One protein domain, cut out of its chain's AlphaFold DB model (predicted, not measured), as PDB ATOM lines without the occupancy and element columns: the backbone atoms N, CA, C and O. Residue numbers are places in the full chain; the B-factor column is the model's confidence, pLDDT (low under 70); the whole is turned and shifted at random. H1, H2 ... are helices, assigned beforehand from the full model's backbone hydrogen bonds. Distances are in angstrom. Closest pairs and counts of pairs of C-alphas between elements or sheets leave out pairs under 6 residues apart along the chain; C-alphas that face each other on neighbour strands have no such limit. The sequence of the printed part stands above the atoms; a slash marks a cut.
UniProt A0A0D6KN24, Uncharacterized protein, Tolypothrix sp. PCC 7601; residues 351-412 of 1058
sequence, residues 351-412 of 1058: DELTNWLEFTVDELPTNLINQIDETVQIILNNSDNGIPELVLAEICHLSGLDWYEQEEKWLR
ATOM      1  N   ASP A 351     125.600 132.250  29.477       87.56
ATOM      2  CA  ASP A 351     124.954 133.404  28.850       87.56
ATOM      3  C   ASP A 351     125.974 134.350  28.190       87.56
ATOM      4  O   ASP A 351     125.725 134.857  27.098       87.56
ATOM      5  N   GLU A 352     127.127 134.611  28.813       86.06
ATOM      6  CA  GLU A 352     128.162 135.486  28.242       86.06
ATOM      7  C   GLU A 352     128.803 134.891  26.985       86.06
ATOM      8  O   GLU A 352     128.984 135.613  26.001       86.06
ATOM      9  N   LEU A 353     129.108 133.589  26.988       86.88
ATOM     10  CA  LEU A 353     129.695 132.899  25.835       86.88
ATOM     11  C   LEU A 353     128.694 132.746  24.689       86.88
ATOM     12  O   LEU A 353     129.052 132.999  23.538       86.88
ATOM     13  N   THR A 354     127.442 132.401  24.999       88.81
ATOM     14  CA  THR A 354     126.360 132.306  24.011       88.81
ATOM     15  C   THR A 354     126.121 133.656  23.353       88.81
ATOM     16  O   THR A 354     126.168 133.757  22.129       88.81
ATOM     17  N   ASN A 355     125.967 134.722  24.150       86.88
ATOM     18  CA  ASN A 355     125.809 136.071  23.611       86.88
ATOM     19  C   ASN A 355     127.014 136.459  22.741       86.88
ATOM     20  O   ASN A 355     126.838 136.968  21.637       86.88
ATOM     21  N   TRP A 356     128.245 136.218  23.202       88.31
ATOM     22  CA  TRP A 356     129.436 136.548  22.420       88.31
ATOM     23  C   TRP A 356     129.450 135.847  21.054       88.31
ATOM     24  O   TRP A 356     129.606 136.531  20.038       88.31
ATOM     25  N   LEU A 357     129.237 134.526  21.016       83.88
ATOM     26  CA  LEU A 357     129.210 133.758  19.770       83.88
ATOM     27  C   LEU A 357     128.092 134.238  18.838       83.88
ATOM     28  O   LEU A 357     128.353 134.447  17.658       83.88
ATOM     29  N   GLU A 358     126.888 134.504  19.355       82.94
ATOM     30  CA  GLU A 358     125.764 135.019  18.560       82.94
ATOM     31  C   GLU A 358     126.053 136.394  17.936       82.94
ATOM     32  O   GLU A 358     125.721 136.631  16.774       82.94
ATOM     33  N   PHE A 359     126.698 137.302  18.678       79.56
ATOM     34  CA  PHE A 359     127.008 138.656  18.205       79.56
ATOM     35  C   PHE A 359     128.241 138.736  17.293       79.56
ATOM     36  O   PHE A 359     128.443 139.771  16.655       79.56
ATOM     37  N   THR A 360     129.058 137.681  17.218       74.25
ATOM     38  CA  THR A 360     130.291 137.644  16.404       74.25
ATOM     39  C   THR A 360     130.304 136.539  15.345       74.25
ATOM     40  O   THR A 360     131.347 136.272  14.750       74.25
ATOM     41  N   VAL A 361     129.138 135.949  15.039       74.12
ATOM     42  CA  VAL A 361     128.958 134.876  14.038       74.12
ATOM     43  C   VAL A 361     129.649 135.163  12.698       74.12
ATOM     44  O   VAL A 361     130.197 134.248  12.092       74.12
ATOM     45  N   ASP A 362     129.652 136.418  12.242       67.62
ATOM     46  CA  ASP A 362     130.192 136.795  10.929       67.62
ATOM     47  C   ASP A 362     131.734 136.857  10.884       67.62
ATOM     48  O   ASP A 362     132.317 136.890   9.798       67.62
ATOM     49  N   GLU A 363     132.406 136.876  12.039       71.25
ATOM     50  CA  GLU A 363     133.864 137.049  12.153       71.25
ATOM     51  C   GLU A 363     134.598 135.780  12.624       71.25
ATOM     52  O   GLU A 363     135.830 135.728  12.577       71.25
ATOM     53  N   LEU A 364     133.869 134.747  13.065       75.69
ATOM     54  CA  LEU A 364     134.432 133.540  13.677       75.69
ATOM     55  C   LEU A 364     134.449 132.330  12.721       75.69
ATOM     56  O   LEU A 364     133.578 132.195  11.858       75.69
ATOM     57  N   PRO A 365     135.433 131.419  12.852       77.62
ATOM     58  CA  PRO A 365     135.507 130.230  12.011       77.62
ATOM     59  C   PRO A 365     134.322 129.277  12.253       77.62
ATOM     60  O   PRO A 365     133.760 129.191  13.343       77.62
ATOM     61  N   THR A 366     133.932 128.540  11.208       77.81
ATOM     62  CA  THR A 366     132.686 127.747  11.154       77.81
ATOM     63  C   THR A 366     132.571 126.682  12.243       77.81
ATOM     64  O   THR A 366     131.473 126.323  12.659       77.81
ATOM     65  N   ASN A 367     133.702 126.184  12.728       75.44
ATOM     66  CA  ASN A 367     133.802 125.236  13.835       75.44
ATOM     67  C   ASN A 367     133.344 125.802  15.193       75.44
ATOM     68  O   ASN A 367     132.889 125.013  16.012       75.44
ATOM     69  N   LEU A 368     133.402 127.121  15.411       76.19
ATOM     70  CA  LEU A 368     132.898 127.774  16.628       76.19
ATOM     71  C   LEU A 368     131.395 128.109  16.567       76.19
ATOM     72  O   LEU A 368     130.765 128.304  17.602       76.19
ATOM     73  N   ILE A 369     130.811 128.197  15.365       79.88
ATOM     74  CA  ILE A 369     129.472 128.789  15.159       79.88
ATOM     75  C   ILE A 369     128.415 127.812  14.623       79.88
ATOM     76  O   ILE A 369     127.226 128.120  14.666       79.88
ATOM     77  N   ASN A 370     128.801 126.628  14.128       75.00
ATOM     78  CA  ASN A 370     127.856 125.671  13.530       75.00
ATOM     79  C   ASN A 370     126.810 125.133  14.528       75.00
ATOM     80  O   ASN A 370     125.695 124.808  14.119       75.00
ATOM     81  N   GLN A 371     127.158 125.027  15.815       83.12
ATOM     82  CA  GLN A 371     126.264 124.608  16.901       83.12
ATOM     83  C   GLN A 371     126.629 125.385  18.173       83.12
ATOM     84  O   GLN A 371     127.376 124.877  19.005       83.12
ATOM     85  N   ILE A 372     126.147 126.628  18.298       84.69
ATOM     86  CA  ILE A 372     126.533 127.554  19.382       84.69
ATOM     87  C   ILE A 372     126.316 126.914  20.760       84.69
ATOM     88  O   ILE A 372     127.276 126.802  21.512       84.69
ATOM     89  N   ASP A 373     125.120 126.389  21.044       84.00
ATOM     90  CA  ASP A 373     124.811 125.767  22.343       84.00
ATOM     91  C   ASP A 373     125.757 124.597  22.679       84.00
ATOM     92  O   ASP A 373     126.259 124.483  23.796       84.00
ATOM     93  N   GLU A 374     126.048 123.731  21.704       85.62
ATOM     94  CA  GLU A 374     126.967 122.599  21.897       85.62
ATOM     95  C   GLU A 374     128.417 123.077  22.054       85.62
ATOM     96  O   GLU A 374     129.159 122.531  22.867       85.62
ATOM     97  N   THR A 375     128.810 124.126  21.332       86.94
ATOM     98  CA  THR A 375     130.154 124.715  21.392       86.94
ATOM     99  C   THR A 375     130.396 125.404  22.730       86.94
ATOM    100  O   THR A 375     131.447 125.204  23.330       86.94
ATOM    101  N   VAL A 376     129.419 126.155  23.248       89.50
ATOM    102  CA  VAL A 376     129.491 126.773  24.581       89.50
ATOM    103  C   VAL A 376     129.634 125.702  25.653       89.50
ATOM    104  O   VAL A 376     130.483 125.827  26.532       89.50
ATOM    105  N   GLN A 377     128.882 124.605  25.547       89.75
ATOM    106  CA  GLN A 377     129.009 123.488  26.479       89.75
ATOM    107  C   GLN A 377     130.363 122.774  26.358       89.75
ATOM    108  O   GLN A 377     130.929 122.379  27.374       89.75
ATOM    109  N   ILE A 378     130.922 122.625  25.154       86.50
ATOM    110  CA  ILE A 378     132.285 122.099  24.966       86.50
ATOM    111  C   ILE A 378     133.306 123.019  25.636       86.50
ATOM    112  O   ILE A 378     134.116 122.539  26.428       86.50
ATOM    113  N   ILE A 379     133.220 124.329  25.383       86.75
ATOM    114  CA  ILE A 379     134.110 125.325  25.979       86.75
ATOM    115  C   ILE A 379     134.029 125.252  27.500       86.75
ATOM    116  O   ILE A 379     135.058 125.072  28.139       86.75
ATOM    117  N   LEU A 380     132.836 125.312  28.096       87.12
ATOM    118  CA  LEU A 380     132.663 125.262  29.553       87.12
ATOM    119  C   LEU A 380     133.177 123.951  30.167       87.12
ATOM    120  O   LEU A 380     133.860 123.989  31.188       87.12
ATOM    121  N   ASN A 381     132.915 122.802  29.535       85.81
ATOM    122  CA  ASN A 381     133.374 121.500  30.035       85.81
ATOM    123  C   ASN A 381     134.899 121.334  29.967       85.81
ATOM    124  O   ASN A 381     135.472 120.660  30.822       85.81
ATOM    125  N   ASN A 382     135.545 121.932  28.966       78.06
ATOM    126  CA  ASN A 382     136.992 121.847  28.758       78.06
ATOM    127  C   ASN A 382     137.763 123.007  29.412       78.06
ATOM    128  O   ASN A 382     138.990 123.030  29.356       78.06
ATOM    129  N   SER A 383     137.059 123.955  30.041       76.00
ATOM    130  CA  SER A 383     137.638 125.146  30.676       76.00
ATOM    131  C   SER A 383     137.310 125.289  32.161       76.00
ATOM    132  O   SER A 383     137.288 126.404  32.683       76.00
ATOM    133  N   ASP A 384     137.016 124.171  32.827       70.44
ATOM    134  CA  ASP A 384     136.646 124.122  34.245       70.44
ATOM    135  C   ASP A 384     135.522 125.121  34.593       70.44
ATOM    136  O   ASP A 384     135.617 125.913  35.525       70.44
ATOM    137  N   ASN A 385     134.422 125.067  33.828       77.69
ATOM    138  CA  ASN A 385     133.241 125.933  33.955       77.69
ATOM    139  C   ASN A 385     133.499 127.429  33.716       77.69
ATOM    140  O   ASN A 385     132.855 128.275  34.332       77.69
ATOM    141  N   GLY A 386     134.367 127.766  32.762       72.50
ATOM    142  CA  GLY A 386     134.463 129.138  32.270       72.50
ATOM    143  C   GLY A 386     135.653 129.924  32.811       72.50
ATOM    144  O   GLY A 386     135.646 131.155  32.736       72.50
ATOM    145  N   ILE A 387     136.691 129.262  33.330       74.81
ATOM    146  CA  ILE A 387     137.922 129.945  33.742       74.81
ATOM    147  C   ILE A 387     138.509 130.686  32.528       74.81
ATOM    148  O   ILE A 387     138.809 130.044  31.519       74.81
ATOM    149  N   PRO A 388     138.717 132.019  32.590       72.50
ATOM    150  CA  PRO A 388     139.025 132.818  31.405       72.50
ATOM    151  C   PRO A 388     140.226 132.350  30.580       72.50
ATOM    152  O   PRO A 388     140.166 132.367  29.356       72.50
ATOM    153  N   GLU A 389     141.309 131.916  31.226       66.56
ATOM    154  CA  GLU A 389     142.497 131.407  30.530       66.56
ATOM    155  C   GLU A 389     142.200 130.108  29.767       66.56
ATOM    156  O   GLU A 389     142.519 129.997  28.585       66.56
ATOM    157  N   LEU A 390     141.525 129.155  30.415       70.94
ATOM    158  CA  LEU A 390     141.189 127.867  29.814       70.94
ATOM    159  C   LEU A 390     140.122 128.010  28.721       70.94
ATOM    160  O   LEU A 390     140.202 127.341  27.696       70.94
ATOM    161  N   VAL A 391     139.170 128.933  28.895       79.00
ATOM    162  CA  VAL A 391     138.189 129.296  27.862       79.00
ATOM    163  C   VAL A 391     138.902 129.800  26.614       79.00
ATOM    164  O   VAL A 391     138.595 129.365  25.508       79.00
ATOM    165  N   LEU A 392     139.875 130.700  26.770       77.69
ATOM    166  CA  LEU A 392     140.614 131.250  25.637       77.69
ATOM    167  C   LEU A 392     141.521 130.207  24.969       77.69
ATOM    168  O   LEU A 392     141.631 130.208  23.740       77.69
ATOM    169  N   ALA A 393     142.136 129.314  25.750       73.31
ATOM    170  CA  ALA A 393     142.914 128.195  25.232       73.31
ATOM    171  C   ALA A 393     142.038 127.240  24.406       73.31
ATOM    172  O   ALA A 393     142.418 126.865  23.295       73.31
ATOM    173  N   GLU A 394     140.837 126.925  24.894       84.12
ATOM    174  CA  GLU A 394     139.883 126.072  24.187       84.12
ATOM    175  C   GLU A 394     139.323 126.752  22.933       84.12
ATOM    176  O   GLU A 394     139.254 126.134  21.876       84.12
ATOM    177  N   ILE A 395     139.016 128.051  22.985       84.56
ATOM    178  CA  ILE A 395     138.620 128.822  21.795       84.56
ATOM    179  C   ILE A 395     139.738 128.807  20.743       84.56
ATOM    180  O   ILE A 395     139.460 128.650  19.553       84.56
ATOM    181  N   CYS A 396     141.002 128.944  21.157       78.81
ATOM    182  CA  CYS A 396     142.152 128.860  20.256       78.81
ATOM    183  C   CYS A 396     142.274 127.462  19.640       78.81
ATOM    184  O   CYS A 396     142.387 127.354  18.417       78.81
ATOM    185  N   HIS A 397     142.150 126.409  20.453       82.25
ATOM    186  CA  HIS A 397     142.152 125.023  19.993       82.25
ATOM    187  C   HIS A 397     141.045 124.767  18.964       82.25
ATOM    188  O   HIS A 397     141.317 124.298  17.855       82.25
ATOM    189  N   LEU A 398     139.813 125.167  19.290       83.00
ATOM    190  CA  LEU A 398     138.666 125.077  18.396       83.00
ATOM    191  C   LEU A 398     138.858 125.928  17.142       83.00
ATOM    192  O   LEU A 398     138.348 125.548  16.103       83.00
ATOM    193  N   SER A 399     139.642 127.006  17.183       80.75
ATOM    194  CA  SER A 399     139.975 127.838  16.016       80.75
ATOM    195  C   SER A 399     141.155 127.315  15.182       80.75
ATOM    196  O   SER A 399     141.504 127.938  14.179       80.75
ATOM    197  N   GLY A 400     141.787 126.199  15.564       77.12
ATOM    198  CA  GLY A 400     142.986 125.673  14.896       77.12
ATOM    199  C   GLY A 400     144.258 126.484  15.172       77.12
ATOM    200  O   GLY A 400     145.196 126.449  14.376       77.12
ATOM    201  N   LEU A 401     144.282 127.235  16.273       73.50
ATOM    202  CA  LEU A 401     145.406 128.053  16.717       73.50
ATOM    203  C   LEU A 401     146.058 127.425  17.955       73.50
ATOM    204  O   LEU A 401     145.368 126.940  18.850       73.50
ATOM    205  N   ASP A 402     147.388 127.477  18.034       71.81
ATOM    206  CA  ASP A 402     148.112 127.085  19.242       71.81
ATOM    207  C   ASP A 402     148.066 128.218  20.280       71.81
ATOM    208  O   ASP A 402     148.512 129.337  20.013       71.81
ATOM    209  N   TRP A 403     147.508 127.933  21.460       66.44
ATOM    210  CA  TRP A 403     147.371 128.905  22.548       66.44
ATOM    211  C   TRP A 403     148.712 129.533  22.941       66.44
ATOM    212  O   TRP A 403     148.788 130.752  23.066       66.44
ATOM    213  N   TYR A 404     149.774 128.735  23.066       56.50
ATOM    214  CA  TYR A 404     151.074 129.198  23.550       56.50
ATOM    215  C   TYR A 404     151.799 130.061  22.505       56.50
ATOM    216  O   TYR A 404     152.434 131.058  22.857       56.50
ATOM    217  N   GLU A 405     151.648 129.759  21.210       61.84
ATOM    218  CA  GLU A 405     152.140 130.632  20.133       61.84
ATOM    219  C   GLU A 405     151.424 131.990  20.098       61.84
ATOM    220  O   GLU A 405     152.025 133.017  19.755       61.84
ATOM    221  N   GLN A 406     150.124 132.017  20.403       61.84
ATOM    222  CA  GLN A 406     149.354 133.261  20.437       61.84
ATOM    223  C   GLN A 406     149.602 134.051  21.728       61.84
ATOM    224  O   GLN A 406     149.763 135.273  21.678       61.84
ATOM    225  N   GLU A 407     149.723 133.366  22.864       59.19
ATOM    226  CA  GLU A 407     150.082 133.936  24.161       59.19
ATOM    227  C   GLU A 407     151.406 134.712  24.069       59.19
ATOM    228  O   GLU A 407     151.481 135.873  24.491       59.19
ATOM    229  N   GLU A 408     152.430 134.140  23.420       57.56
ATOM    230  CA  GLU A 408     153.731 134.796  23.251       57.56
ATOM    231  C   GLU A 408     153.636 136.105  22.443       57.56
ATOM    232  O   GLU A 408     154.313 137.096  22.755       57.56
ATOM    233  N   LYS A 409     152.758 136.148  21.432       58.44
ATOM    234  CA  LYS A 409     152.484 137.361  20.644       58.44
ATOM    235  C   LYS A 409     151.741 138.408  21.475       58.44
ATOM    236  O   LYS A 409     152.027 139.600  21.358       58.44
ATOM    237  N   TRP A 410     150.808 137.989  22.329       56.44
ATOM    238  CA  TRP A 410     149.945 138.886  23.109       56.44
ATOM    239  C   TRP A 410     150.601 139.431  24.390       56.44
ATOM    240  O   TRP A 410     150.229 140.504  24.875       56.44
ATOM    241  N   LEU A 411     151.639 138.772  24.910       55.50
ATOM    242  CA  LEU A 411     152.422 139.241  26.063       55.50
ATOM    243  C   LEU A 411     153.403 140.389  25.741       55.50
ATOM    244  O   LEU A 411     154.001 140.966  26.657       55.50
ATOM    245  N   ARG A 412     153.544 140.789  24.469       56.09
ATOM    246  CA  ARG A 412     154.440 141.874  24.034       56.09
ATOM    247  C   ARG A 412     153.656 143.156  23.707       56.09
ATOM    248  O   ARG A 412     153.015 143.257  22.667       56.09
TER     249      ARG A 412
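Overview. This is residues 351 to 412 of the 1058 residues of an uncharacterized protein of Tolypothrix sp. PCC 7601 (UniProt A0A0D6KN24). Helices H3, H4 and H5 follow one another along the longest axis, H4 in the middle and each steeply angled to the next; H1 packs on H3, with short H2 close by. The 62 printed residues have five named helices, H1 to H5, and no named strand: all helix, compact, radius of gyration of the C-alphas 11.5 A, spans 32 by 26 by 17 A.

Arrangement. Start at H1, residues 351 to 359: its Leu 353 touches Val 376 of H3, residues 372 to 382, C-alphas 6.3 A apart, at a steep tilt of 46 degrees. H4, residues 388 to 398, is the hub; it touches H3 at 60 degrees, closest C-alphas Ile 379 and Val 391, 6.0 A. H2, residues 366 to 369, only just touches H4, with 3 pairs of C-alphas within 8 A, closest Leu 368 and Leu 398, 6.6 A. H5, residues 403 to 410, touches H4 at 66 degrees, closest C-alphas Ala 393 and Trp 403, 5.3 A; it is apart from H1, H2 and H3. Every O i to N i+4 pair is within hydrogen-bond range in H1, H3 and H4, 3 of 4 in H5; H2 is too short for one.

Along the chain. Find C-alpha 351 at (124.954, 133.404, 28.850), where H1 begins, 12.0 A long; H3 spans 15.2 A, H4 15.1 A, and H5 10.3 A to C-alpha 410 at (149.945, 138.886, 23.109).

Size, cuts and confidence. The farthest C-alphas, Gln 371 and Arg 412, are 33.8 A apart. The printed part has no cut and no long link; pLDDT is under 70 at residues 362, 389 and 403 to 412.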